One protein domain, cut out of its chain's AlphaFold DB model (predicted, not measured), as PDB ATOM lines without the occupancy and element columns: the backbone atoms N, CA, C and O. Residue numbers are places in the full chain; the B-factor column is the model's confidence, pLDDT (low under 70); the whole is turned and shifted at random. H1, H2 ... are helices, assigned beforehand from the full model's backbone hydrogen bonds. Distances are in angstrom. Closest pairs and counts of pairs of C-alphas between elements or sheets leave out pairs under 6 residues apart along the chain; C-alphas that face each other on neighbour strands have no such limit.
ATOM      1  N   ALA A  77     162.072 186.512 208.636       89.06
ATOM      2  CA  ALA A  77     162.559 185.170 208.951       89.06
ATOM      3  C   ALA A  77     163.211 185.077 210.343       89.06
ATOM      4  O   ALA A  77     163.053 184.072 211.034       89.06
ATOM      5  N   THR A  78     163.917 186.124 210.783       90.00
ATOM      6  CA  THR A  78     164.507 186.163 212.131       90.00
ATOM      7  C   THR A  78     163.424 186.332 213.192       90.00
ATOM      8  O   THR A  78     163.449 185.625 214.195       90.00
ATOM      9  N   ILE A  79     162.450 187.218 212.958       90.50
ATOM     10  CA  ILE A  79     161.310 187.420 213.868       90.50
ATOM     11  C   ILE A  79     160.518 186.119 214.024       90.50
ATOM     12  O   ILE A  79     160.226 185.700 215.138       90.50
ATOM     13  N   TYR A  80     160.224 185.448 212.914       92.50
ATOM     14  CA  TYR A  80     159.453 184.210 212.886       92.50
ATOM     15  C   TYR A  80     160.135 183.087 213.663       92.50
ATOM     16  O   TYR A  80     159.480 182.449 214.475       92.50
ATOM     17  N   ARG A  81     161.458 182.928 213.532       92.25
ATOM     18  CA  ARG A  81     162.223 181.968 214.349       92.25
ATOM     19  C   ARG A  81     162.137 182.257 215.846       92.25
ATOM     20  O   ARG A  81     162.041 181.335 216.649       92.25
ATOM     21  N   VAL A  82     162.194 183.534 216.230       91.56
ATOM     22  CA  VAL A  82     162.067 183.935 217.639       91.56
ATOM     23  C   VAL A  82     160.668 183.620 218.164       91.56
ATOM     24  O   VAL A  82     160.540 183.094 219.266       91.56
ATOM     25  N   LEU A  83     159.629 183.901 217.375       90.69
ATOM     26  CA  LEU A  83     158.245 183.590 217.735       90.69
ATOM     27  C   LEU A  83     158.013 182.082 217.854       90.69
ATOM     28  O   LEU A  83     157.484 181.640 218.867       90.69
ATOM     29  N   GLU A  84     158.462 181.295 216.875       91.81
ATOM     30  CA  GLU A  84     158.384 179.829 216.904       91.81
ATOM     31  C   GLU A  84     159.034 179.270 218.173       91.81
ATOM     32  O   GLU A  84     158.379 178.562 218.935       91.81
ATOM     33  N   SER A  85     160.274 179.676 218.469       91.94
ATOM     34  CA  SER A  85     160.983 179.249 219.682       91.94
ATOM     35  C   SER A  85     160.258 179.675 220.962       91.94
ATOM     36  O   SER A  85     160.239 178.935 221.948       91.94
ATOM     37  N   LYS A  86     159.623 180.854 220.969       87.44
ATOM     38  CA  LYS A  86     158.850 181.319 222.125       87.44
ATOM     39  C   LYS A  86     157.591 180.479 222.341       87.44
ATOM     40  O   LYS A  86     157.299 180.114 223.484       87.44
ATOM     41  N   PHE A  87     156.870 180.151 221.277       88.38
ATOM     42  CA  PHE A  87     155.712 179.260 221.338       88.38
ATOM     43  C   PHE A  87     156.106 177.850 221.798       88.38
ATOM     44  O   PHE A  87     155.468 177.315 222.705       88.38
ATOM     45  N   GLU A  88     157.210 177.306 221.277       90.50
ATOM     46  CA  GLU A  88     157.780 176.024 221.719       90.50
ATOM     47  C   GLU A  88     158.144 176.045 223.203       90.50
ATOM     48  O   GLU A  88     157.776 175.137 223.946       90.50
ATOM     49  N   SER A  89     158.788 177.119 223.673       87.62
ATOM     50  CA  SER A  89     159.130 177.273 225.094       87.62
ATOM     51  C   SER A  89     157.904 177.343 226.010       87.62
ATOM     52  O   SER A  89     158.012 177.076 227.204       87.62
ATOM     53  N   SER A  90     156.744 177.685 225.447       84.56
ATOM     54  CA  SER A  90     155.463 177.760 226.152       84.56
ATOM     55  C   SER A  90     154.654 176.457 226.031       84.56
ATOM     56  O   SER A  90     153.538 176.392 226.537       84.56
ATOM     57  N   GLY A  91     155.201 175.418 225.382       87.44
ATOM     58  CA  GLY A  91     154.583 174.093 225.249       87.44
ATOM     59  C   GLY A  91     153.690 173.903 224.020       87.44
ATOM     60  O   GLY A  91     152.965 172.912 223.954       87.44
ATOM     61  N   TYR A  92     153.734 174.817 223.045       88.62
ATOM     62  CA  TYR A  92     152.924 174.747 221.824       88.62
ATOM     63  C   TYR A  92     153.762 174.446 220.580       88.62
ATOM     64  O   TYR A  92     154.977 174.631 220.569       88.62
ATOM     65  N   SER A  93     153.108 174.018 219.496       92.19
ATOM     66  CA  SER A  93     153.774 173.849 218.200       92.19
ATOM     67  C   SER A  93     154.157 175.216 217.630       92.19
ATOM     68  O   SER A  93     153.291 175.970 217.179       92.19
ATOM     69  N   GLY A  94     155.452 175.546 217.651       91.62
ATOM     70  CA  GLY A  94     155.919 176.879 217.276       91.62
ATOM     71  C   GLY A  94     155.537 177.274 215.861       91.62
ATOM     72  O   GLY A  94     155.040 178.381 215.639       91.62
ATOM     73  N   ARG A  95     155.696 176.338 214.919       94.19
ATOM     74  CA  ARG A  95     155.347 176.556 213.517       94.19
ATOM     75  C   ARG A  95     153.859 176.833 213.333       94.19
ATOM     76  O   ARG A  95     153.496 177.814 212.694       94.19
ATOM     77  N   GLU A  96     153.002 176.007 213.920       93.75
ATOM     78  CA  GLU A  96     151.547 176.130 213.773       93.75
ATOM     79  C   GLU A  96     151.014 177.396 214.448       93.75
ATOM     80  O   GLU A  96     150.154 178.074 213.891       93.75
ATOM     81  N   CYS A  97     151.571 177.775 215.604       93.12
ATOM     82  CA  CYS A  97     151.236 179.036 216.265       93.12
ATOM     83  C   CYS A  97     151.640 180.260 215.441       93.12
ATOM     84  O   CYS A  97     150.874 181.218 215.345       93.12
ATOM     85  N   LEU A  98     152.813 180.228 214.800       93.62
ATOM     86  CA  LEU A  98     153.214 181.289 213.882       93.62
ATOM     87  C   LEU A  98     152.231 181.406 212.706       93.62
ATOM     88  O   LEU A  98     151.810 182.514 212.369       93.62
ATOM     89  N   LEU A  99     151.853 180.281 212.091       94.75
ATOM     90  CA  LEU A  99     150.889 180.265 210.987       94.75
ATOM     91  C   LEU A  99     149.507 180.763 211.435       94.75
ATOM     92  O   LEU A  99     148.893 181.561 210.722       94.75
ATOM     93  N   ARG A 100     149.050 180.380 212.636       93.44
ATOM     94  CA  ARG A 100     147.817 180.905 213.243       93.44
ATOM     95  C   ARG A 100     147.884 182.424 213.404       93.44
ATOM     96  O   ARG A 100     146.969 183.105 212.959       93.44
ATOM     97  N   ALA A 101     148.979 182.959 213.945       92.88
ATOM     98  CA  ALA A 101     149.165 184.399 214.139       92.88
ATOM     99  C   ALA A 101     149.131 185.198 212.821       92.88
ATOM    100  O   ALA A 101     148.503 186.257 212.746       92.88
ATOM    101  N   ILE A 102     149.772 184.680 211.768       94.31
ATOM    102  CA  ILE A 102     149.739 185.267 210.416       94.31
ATOM    103  C   ILE A 102     148.312 185.264 209.860       94.31
ATOM    104  O   ILE A 102     147.843 186.274 209.326       94.31
ATOM    105  N   CYS A 103     147.619 184.133 210.004       94.19
ATOM    106  CA  CYS A 103     146.247 183.978 209.547       94.19
ATOM    107  C   CYS A 103     145.308 184.956 210.270       94.19
ATOM    108  O   CYS A 103     144.638 185.749 209.614       94.19
ATOM    109  N   GLU A 104     145.316 184.967 211.607       91.88
ATOM    110  CA  GLU A 104     144.449 185.822 212.430       91.88
ATOM    111  C   GLU A 104     144.683 187.311 212.157       91.88
ATOM    112  O   GLU A 104     143.729 188.072 212.029       91.88
ATOM    113  N   THR A 105     145.943 187.733 211.992       91.19
ATOM    114  CA  THR A 105     146.265 189.132 211.651       91.19
ATOM    115  C   THR A 105     145.753 189.520 210.259       91.19
ATOM    116  O   THR A 105     145.443 190.685 210.010       91.19
ATOM    117  N   SER A 106     145.661 188.558 209.340       91.69
ATOM    118  CA  SER A 106     145.125 188.777 207.991       91.69
ATOM    119  C   SER A 106     143.591 188.747 207.958       91.69
ATOM    120  O   SER A 106     142.989 189.434 207.134       91.69
ATOM    121  N   GLU A 107     142.967 187.975 208.850       90.75
ATOM    122  CA  GLU A 107     141.514 187.925 209.050       90.75
ATOM    123  C   GLU A 107     140.988 189.186 209.748       90.75
ATOM    124  O   GLU A 107     139.965 189.743 209.334       90.75
ATOM    125  N   PHE A 108     141.737 189.682 210.737       86.50
ATOM    126  CA  PHE A 108     141.450 190.895 211.503       86.50
ATOM    127  C   PHE A 108     142.611 191.902 211.384       86.50
ATOM    128  O   PHE A 108     143.450 192.002 212.285       86.50
ATOM    129  N   PRO A 109     142.687 192.672 210.278       82.06
ATOM    130  CA  PRO A 109     143.756 193.643 210.073       82.06
ATOM    131  C   PRO A 109     143.813 194.696 211.187       82.06
ATOM    132  O   PRO A 109     142.814 195.330 211.508       82.06
ATOM    133  N   LEU A 110     145.012 194.945 211.717       78.50
ATOM    134  CA  LEU A 110     145.266 195.902 212.809       78.50
ATOM    135  C   LEU A 110     145.529 197.340 212.327       78.50
ATOM    136  O   LEU A 110     146.120 198.146 213.050       78.50
ATOM    137  N   GLN A 111     145.130 197.658 211.093       71.38
ATOM    138  CA  GLN A 111     145.303 198.993 210.520       71.38
ATOM    139  C   GLN A 111     144.547 200.006 211.390       71.38
ATOM    140  O   GLN A 111     143.396 199.772 211.747       71.38
ATOM    141  N   HIS A 112     145.200 201.120 211.725       75.94
ATOM    142  CA  HIS A 112     144.681 202.180 212.603       75.94
ATOM    143  C   HIS A 112     144.705 201.907 214.121       75.94
ATOM    144  O   HIS A 112     144.250 202.757 214.882       75.94
ATOM    145  N   ASN A 113     145.349 200.832 214.593       75.56
ATOM    146  CA  ASN A 113     145.600 200.599 216.030       75.56
ATOM    147  C   ASN A 113     146.890 201.281 216.538       75.56
ATOM    148  O   ASN A 113     147.593 200.778 217.420       75.56
ATOM    149  N   GLY A 114     147.231 202.432 215.952       82.94
ATOM    150  CA  GLY A 114     148.466 203.164 216.227       82.94
ATOM    151  C   GLY A 114     149.733 202.409 215.809       82.94
ATOM    152  O   GLY A 114     149.698 201.457 215.032       82.94
ATOM    153  N   LEU A 115     150.873 202.834 216.361       85.19
ATOM    154  CA  LEU A 115     152.193 202.326 215.971       85.19
ATOM    155  C   LEU A 115     152.334 200.806 216.151       85.19
ATOM    156  O   LEU A 115     152.947 200.145 215.318       85.19
ATOM    157  N   ILE A 116     151.779 200.246 217.230       83.75
ATOM    158  CA  ILE A 116     151.861 198.803 217.494       83.75
ATOM    159  C   ILE A 116     151.071 198.021 216.440       83.75
ATOM    160  O   ILE A 116     151.577 197.026 215.925       83.75
ATOM    161  N   GLY A 117     149.876 198.493 216.067       84.31
ATOM    162  CA  GLY A 117     149.083 197.891 214.994       84.31
ATOM    163  C   GLY A 117     149.831 197.867 213.662       84.31
ATOM    164  O   GLY A 117     149.903 196.822 213.013       84.31
ATOM    165  N   ASP A 118     150.476 198.979 213.310       86.12
ATOM    166  CA  ASP A 118     151.268 199.087 212.081       86.12
ATOM    167  C   ASP A 118     152.489 198.150 212.097       86.12
ATOM    168  O   ASP A 118     152.778 197.486 211.099       86.12
ATOM    169  N   ILE A 119     153.181 198.028 213.238       87.50
ATOM    170  CA  ILE A 119     154.298 197.082 213.404       87.50
ATOM    171  C   ILE A 119     153.817 195.642 213.196       87.50
ATOM    172  O   ILE A 119     154.429 194.892 212.431       87.50
ATOM    173  N   MET A 120     152.713 195.257 213.840       87.75
ATOM    174  CA  MET A 120     152.152 193.909 213.718       87.75
ATOM    175  C   MET A 120     151.707 193.619 212.281       87.75
ATOM    176  O   MET A 120     152.017 192.553 211.749       87.75
ATOM    177  N   HIS A 121     151.075 194.588 211.611       88.38
ATOM    178  CA  HIS A 121     150.690 194.472 210.206       88.38
ATOM    179  C   HIS A 121     151.903 194.206 209.301       88.38
ATOM    180  O   HIS A 121     151.869 193.290 208.477       88.38
ATOM    181  N   VAL A 122     153.002 194.944 209.488       89.56
ATOM    182  CA  VAL A 122     154.240 194.745 208.715       89.56
ATOM    183  C   VAL A 122     154.850 193.364 208.973       89.56
ATOM    184  O   VAL A 122     155.318 192.713 208.036       89.56
ATOM    185  N   ILE A 123     154.848 192.883 210.218       90.81
ATOM    186  CA  ILE A 123     155.450 191.588 210.574       90.81
ATOM    187  C   ILE A 123     154.629 190.414 210.027       90.81
ATOM    188  O   ILE A 123     155.207 189.492 209.446       90.81
ATOM    189  N   PHE A 124     153.306 190.442 210.177       92.50
ATOM    190  CA  PHE A 124     152.434 189.289 209.917       92.50
ATOM    191  C   PHE A 124     151.711 189.314 208.567       92.50
ATOM    192  O   PHE A 124     151.012 188.360 208.251       92.50
ATOM    193  N   THR A 125     151.935 190.335 207.735       91.50
ATOM    194  CA  THR A 125     151.366 190.411 206.374       91.50
ATOM    195  C   THR A 125     152.491 190.408 205.327       91.50
ATOM    196  O   THR A 125     152.793 191.439 204.732       91.50
ATOM    197  N   PRO A 126     153.205 189.287 205.119       90.88
ATOM    198  CA  PRO A 126     154.442 189.258 204.332       90.88
ATOM    199  C   PRO A 126     154.282 189.762 202.891       90.88
ATOM    200  O   PRO A 126     155.234 190.335 202.348       90.88
ATOM    201  N   SER A 127     153.099 189.620 202.284       88.94
ATOM    202  CA  SER A 127     152.832 190.134 200.934       88.94
ATOM    203  C   SER A 127     152.815 191.667 200.808       88.94
ATOM    204  O   SER A 127     152.907 192.173 199.690       88.94
ATOM    205  N   THR A 128     152.741 192.428 201.909       86.69
ATOM    206  CA  THR A 128     152.751 193.908 201.874       86.69
ATOM    207  C   THR A 128     154.158 194.499 201.772       86.69
ATOM    208  O   THR A 128     154.328 195.716 201.732       86.69
ATOM    209  N   SER A 129     155.187 193.651 201.719       78.56
ATOM    210  CA  SER A 129     156.590 194.062 201.728       78.56
ATOM    211  C   SER A 129     157.421 193.310 200.686       78.56
ATOM    212  O   SER A 129     156.905 192.544 199.873       78.56
ATOM    213  N   LYS A 130     158.740 193.543 200.679       82.50
ATOM    214  CA  LYS A 130     159.654 192.870 199.752       82.50
ATOM    215  C   LYS A 130     159.612 191.351 199.962       82.50
ATOM    216  O   LYS A 130     159.641 190.873 201.089       82.50
ATOM    217  N   HIS A 131     159.626 190.597 198.864       80.81
ATOM    218  CA  HIS A 131     159.714 189.143 198.926       80.81
ATOM    219  C   HIS A 131     161.054 188.692 199.541       80.81
ATOM    220  O   HIS A 131     162.124 189.054 199.047       80.81
ATOM    221  N   GLU A 132     160.981 187.902 200.616       81.81
ATOM    222  CA  GLU A 132     162.129 187.437 201.416       81.81
ATOM    223  C   GLU A 132     162.421 185.933 201.247       81.81
ATOM    224  O   GLU A 132     163.267 185.391 201.950       81.81
ATOM    225  N   GLY A 133     161.743 185.239 200.323       85.81
ATOM    226  CA  GLY A 133     161.930 183.793 200.132       85.81
ATOM    227  C   GLY A 133     161.428 182.957 201.315       85.81
ATOM    228  O   GLY A 133     162.003 181.920 201.634       85.81
ATOM    229  N   LEU A 134     160.372 183.427 201.989       88.50
ATOM    230  CA  LEU A 134     159.715 182.697 203.073       88.50
ATOM    231  C   LEU A 134     159.049 181.420 202.540       88.50
ATOM    232  O   LEU A 134     158.715 181.317 201.359       88.50
ATOM    233  N   SER A 135     158.855 180.447 203.429       92.19
ATOM    234  CA  SER A 135     158.212 179.179 203.086       92.19
ATOM    235  C   SER A 135     156.771 179.377 202.584       92.19
ATOM    236  O   SER A 135     156.113 180.367 202.896       92.19
ATOM    237  N   ARG A 136     156.282 178.439 201.764       93.19
ATOM    238  CA  ARG A 136     154.987 178.558 201.068       93.19
ATOM    239  C   ARG A 136     153.786 178.582 202.012       93.19
ATOM    240  O   ARG A 136     152.835 179.309 201.755       93.19
ATOM    241  N   ASP A 137     153.859 177.831 203.099       94.50
ATOM    242  CA  ASP A 137     152.848 177.760 204.159       94.50
ATOM    243  C   ASP A 137     152.596 179.115 204.844       94.50
ATOM    244  O   ASP A 137     151.460 179.418 205.190       94.50
ATOM    245  N   VAL A 138     153.609 179.981 204.957       95.19
ATOM    246  CA  VAL A 138     153.448 181.360 205.465       95.19
ATOM    247  C   VAL A 138     152.513 182.175 204.569       95.19
ATOM    248  O   VAL A 138     151.620 182.861 205.060       95.19
ATOM    249  N   PHE A 139     152.695 182.089 203.250       94.38
ATOM    250  CA  PHE A 139     151.832 182.785 202.292       94.38
ATOM    251  C   PHE A 139     150.447 182.135 202.189       94.38
ATOM    252  O   PHE A 139     149.457 182.836 201.988       94.38
ATOM    253  N   GLU A 140     150.362 180.812 202.355       95.12
ATOM    254  CA  GLU A 140     149.086 180.100 202.452       95.12
ATOM    255  C   GLU A 140     148.286 180.569 203.674       95.12
ATOM    256  O   GLU A 140     147.106 180.882 203.540       95.12
ATOM    257  N   ALA A 141     148.918 180.680 204.844       95.38
ATOM    258  CA  ALA A 141     148.275 181.174 206.058       95.38
ATOM    259  C   ALA A 141     147.744 182.606 205.892       95.38
ATOM    260  O   ALA A 141     146.600 182.874 206.259       95.38
ATOM    261  N   GLU A 142     148.521 183.499 205.269       95.12
ATOM    262  CA  GLU A 142     148.071 184.864 204.960       95.12
ATOM    263  C   GLU A 142     146.838 184.860 204.034       95.12
ATOM    264  O   GLU A 142     145.848 185.547 204.289       95.12
ATOM    265  N   LEU A 143     146.871 184.054 202.966       95.00
ATOM    266  CA  LEU A 143     145.776 183.939 201.997       95.00
ATOM    267  C   LEU A 143     144.495 183.395 202.644       95.00
ATOM    268  O   LEU A 143     143.402 183.901 202.393       95.00
ATOM    269  N   VAL A 144     144.632 182.365 203.476       95.31
ATOM    270  CA  VAL A 144     143.525 181.758 204.219       95.31
ATOM    271  C   VAL A 144     142.910 182.766 205.196       95.31
ATOM    272  O   VAL A 144     141.686 182.880 205.259       95.31
ATOM    273  N   GLY A 145     143.740 183.560 205.879       93.56
ATOM    274  CA  GLY A 145     143.275 184.637 206.753       93.56
ATOM    275  C   GLY A 145     142.524 185.735 205.999       93.56
ATOM    276  O   GLY A 145     141.456 186.153 206.434       93.56
ATOM    277  N   ARG A 146     142.975 186.126 204.799       93.00
ATOM    278  CA  ARG A 146     142.227 187.072 203.939       93.00
ATOM    279  C   ARG A 146     140.839 186.567 203.547       93.00
ATOM    280  O   ARG A 146     139.924 187.369 203.374       93.00
ATOM    281  N   ASN A 147     140.682 185.251 203.430       94.50
ATOM    282  CA  ASN A 147     139.396 184.600 203.187       94.50
ATOM    283  C   ASN A 147     138.566 184.403 204.470       94.50
ATOM    284  O   ASN A 147     137.498 183.798 204.401       94.50
ATOM    285  N   ARG A 148     139.036 184.918 205.616       90.69
ATOM    286  CA  ARG A 148     138.397 184.849 206.938       90.69
ATOM    287  C   ARG A 148     138.096 183.427 207.401       90.69
ATOM    288  O   ARG A 148     136.966 183.093 207.750       90.69
ATOM    289  N   ASN A 149     139.093 182.547 207.304       91.25
ATOM    290  CA  ASN A 149     138.936 181.163 207.741       91.25
ATOM    291  C   ASN A 149     140.206 180.595 208.383       91.25
ATOM    292  O   ASN A 149     140.878 179.747 207.801       91.25
ATOM    293  N   CYS A 150     140.514 181.001 209.614       92.00
ATOM    294  CA  CYS A 150     141.689 180.504 210.341       92.00
ATOM    295  C   CYS A 150     141.468 179.205 211.137       92.00
ATOM    296  O   CYS A 150     142.376 178.735 211.826       92.00
ATOM    297  N   SER A 151     140.305 178.562 210.977       90.94
ATOM    298  CA  SER A 151     139.902 177.342 211.700       90.94
ATOM    299  C   SER A 151     140.890 176.179 211.552       90.94
ATOM    300  O   SER A 151     141.016 175.349 212.447       90.94
ATOM    301  N   LYS A 152     141.630 176.123 210.435       90.94
ATOM    302  CA  LYS A 152     142.665 175.105 210.171       90.94
ATOM    303  C   LYS A 152     143.790 175.118 211.218       90.94
ATOM    304  O   LYS A 152     144.335 174.063 211.531       90.94
ATOM    305  N   TYR A 153     144.133 176.291 211.750       90.25
ATOM    306  CA  TYR A 153     145.305 176.483 212.614       90.25
ATOM    307  C   TYR A 153     144.965 176.491 214.116       90.25
ATOM    308  O   TYR A 153     145.843 176.282 214.951       90.25
ATOM    309  N   GLN A 154     143.689 176.663 214.477       85.81
ATOM    310  CA  GLN A 154     143.216 176.655 215.868       85.81
ATOM    311  C   GLN A 154     143.494 175.356 216.657       85.81
ATOM    312  O   GLN A 154     143.877 175.466 217.820       85.81
ATOM    313  N   PRO A 155     143.347 174.136 216.094       86.50
ATOM    314  CA  PRO A 155     143.503 172.903 216.871       86.50
ATOM    315  C   PRO A 155     144.933 172.670 217.368       86.50
ATOM    316  O   PRO A 155     145.140 172.048 218.404       86.50
ATOM    317  N   GLN A 156     145.922 173.141 216.607       82.56
ATOM    318  CA  GLN A 156     147.342 172.869 216.851       82.56
ATOM    319  C   GLN A 156     148.012 173.950 217.706       82.56
ATOM    320  O   GLN A 156     149.049 173.708 218.322       82.56
ATOM    321  N   CYS A 157     147.404 175.132 217.772       88.56
ATOM    322  CA  CYS A 157     147.817 176.211 218.646       88.56
ATOM    323  C   CYS A 157     146.566 176.848 219.244       88.56
ATOM    324  O   CYS A 157     145.927 177.601 218.524       88.56
ATOM    325  N   PRO A 158     146.178 176.561 220.500       82.19
ATOM    326  CA  PRO A 158     144.961 177.107 221.105       82.19
ATOM    327  C   PRO A 158     145.092 178.587 221.488       82.19
ATOM    328  O   PRO A 158     144.073 179.268 221.551       82.19
ATOM    329  N   LEU A 159     146.318 179.090 221.666       76.31
ATOM    330  CA  LEU A 159     146.590 180.507 221.906       76.31
ATOM    331  C   LEU A 159     146.578 181.292 220.590       76.31
ATOM    332  O   LEU A 159     147.309 180.960 219.655       76.31
ATOM    333  N   GLY A 160     145.761 182.339 220.524       69.94
ATOM    334  CA  GLY A 160     145.832 183.349 219.475       69.94
ATOM    335  C   GLY A 160     146.969 184.343 219.719       69.94
ATOM    336  O   GLY A 160     147.481 184.486 220.833       69.94
ATOM    337  N   LEU A 161     147.346 185.087 218.677       67.25
ATOM    338  CA  LEU A 161     148.356 186.153 218.788       67.25
ATOM    339  C   LEU A 161     147.961 187.213 219.834       67.25
ATOM    340  O   LEU A 161     148.820 187.784 220.504       67.25
ATOM    341  N   PHE A 162     146.659 187.457 219.977       62.84
ATOM    342  CA  PHE A 162     146.094 188.456 220.885       62.84
ATOM    343  C   PHE A 162     145.985 187.974 222.334       62.84
ATOM    344  O   PHE A 162     145.993 188.800 223.245       62.84
ATOM    345  N   ASP A 163     145.998 186.660 222.561       61.91
ATOM    346  CA  ASP A 163     145.956 186.079 223.908       61.91
ATOM    347  C   ASP A 163     147.294 186.263 224.647       61.91
ATOM    348  O   ASP A 163     147.347 186.252 225.874       61.91
ATOM    349  N   LEU A 164     148.388 186.507 223.911       57.81
ATOM    350  CA  LEU A 164     149.706 186.790 224.487       57.81
ATOM    351  C   LEU A 164     149.761 188.119 225.251       57.81
ATOM    352  O   LEU A 164     150.580 188.244 226.158       57.81
ATOM    353  N   ILE A 165     148.903 189.096 224.934       56.62
ATOM    354  CA  ILE A 165     148.896 190.398 225.628       56.62
ATOM    355  C   ILE A 165     148.533 190.214 227.112       56.62
ATOM    356  O   ILE A 165     149.081 190.915 227.956       56.62
ATOM    357  N   GLY A 166     147.697 189.220 227.441       45.22
ATOM    358  CA  GLY A 166     147.338 188.885 228.823       45.22
ATOM    359  C   GLY A 166     148.357 188.011 229.565       45.22
ATOM    360  O   GLY A 166     148.315 187.948 230.784       45.22
ATOM    361  N   VAL A 167     149.282 187.347 228.859       42.69
ATOM    362  CA  VAL A 167     150.301 186.455 229.462       42.69
ATOM    363  C   VAL A 167     151.597 187.205 229.809       42.69
ATOM    364  O   VAL A 167     152.392 186.734 230.620       42.69
ATOM    365  N   PHE A 168     151.825 188.372 229.200       39.69
ATOM    366  CA  PHE A 168     152.926 189.285 229.542       39.69
ATOM    367  C   PHE A 168     152.522 190.399 230.531       39.69
ATOM    368  O   PHE A 168     153.345 191.281 230.791       39.69
ATOM    369  N   ALA A 169     151.287 190.369 231.045       37.59
ATOM    370  CA  ALA A 169     150.791 191.226 232.123       37.59
ATOM    371  C   ALA A 169     150.941 190.544 233.492       37.59
ATOM    372  O   ALA A 169     150.836 189.297 233.546       37.59
TER     373      ALA A 169
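What this domain is: This is residues 77 to 169 of the 169 residues of an uncharacterized protein of Atta cephalotes (UniProt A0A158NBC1). A small all-helix body is built round one helix, H2, which runs through its middle. H4 packs beside H2 along much of its length, while H1 packs steeply on its first part and the end of H3 comes in steeply on its later part. Residues 147 to 163, with no named element, fold back along H2, and residues 163 to 169, with the short H5, stick out. The printed part has 93 residues with five named helices, H1 to H5 in chain order, and no named strand. It is compact, with a radius of gyration of the C-alphas of 12.4 A and spans of 31 by 30 by 26 A.

How they stand to each other: H2, residues 94 to 107, is the hub, touching three helices. H4, residues 136 to 146, touches it the same way at a shallow tilt of 34 degrees, only just short of steep; their closest C-alphas, of Cys 103 and Gly 145, are 4.1 A apart. H1, residues 77 to 89, touches residues 94 to 98 of H2 alone, opposite ways at a steep tilt of 63 degrees; the closest C-alphas, of Glu 84 and Gly 94, are 3.9 A apart. H3, residues 114 to 124, touches residues 101 to 106 of H2 alone, opposite ways at a steep tilt of 56 degrees; the closest C-alphas, of Ile 102 and Phe 124, are 4.9 A apart. H5, residues 164 to 167, touches no helix. In H1, H2, H3 and H4 every O i to N i+4 pair is within hydrogen-bond range; H5 is too short for such a pair.

Where its parts are: H2 is 19.9 A from first to last C-alpha, H1 18.3 A, H3 15.8 A and H4 15.6 A. H1 begins at C-alpha 77 (162.559, 185.170, 208.951), H2 at C-alpha 94 (155.919, 176.879, 217.276), and H5 ends at C-alpha 167 (150.301, 186.455, 229.462).

The domain as a whole: The C-alphas farthest apart, of Gly 133 and Ala 169, are 34.7 A apart. The printed part has no cut. The links H3 to H4 and H4 to H5 are long. Residues 160 to 169 have pLDDT under 70.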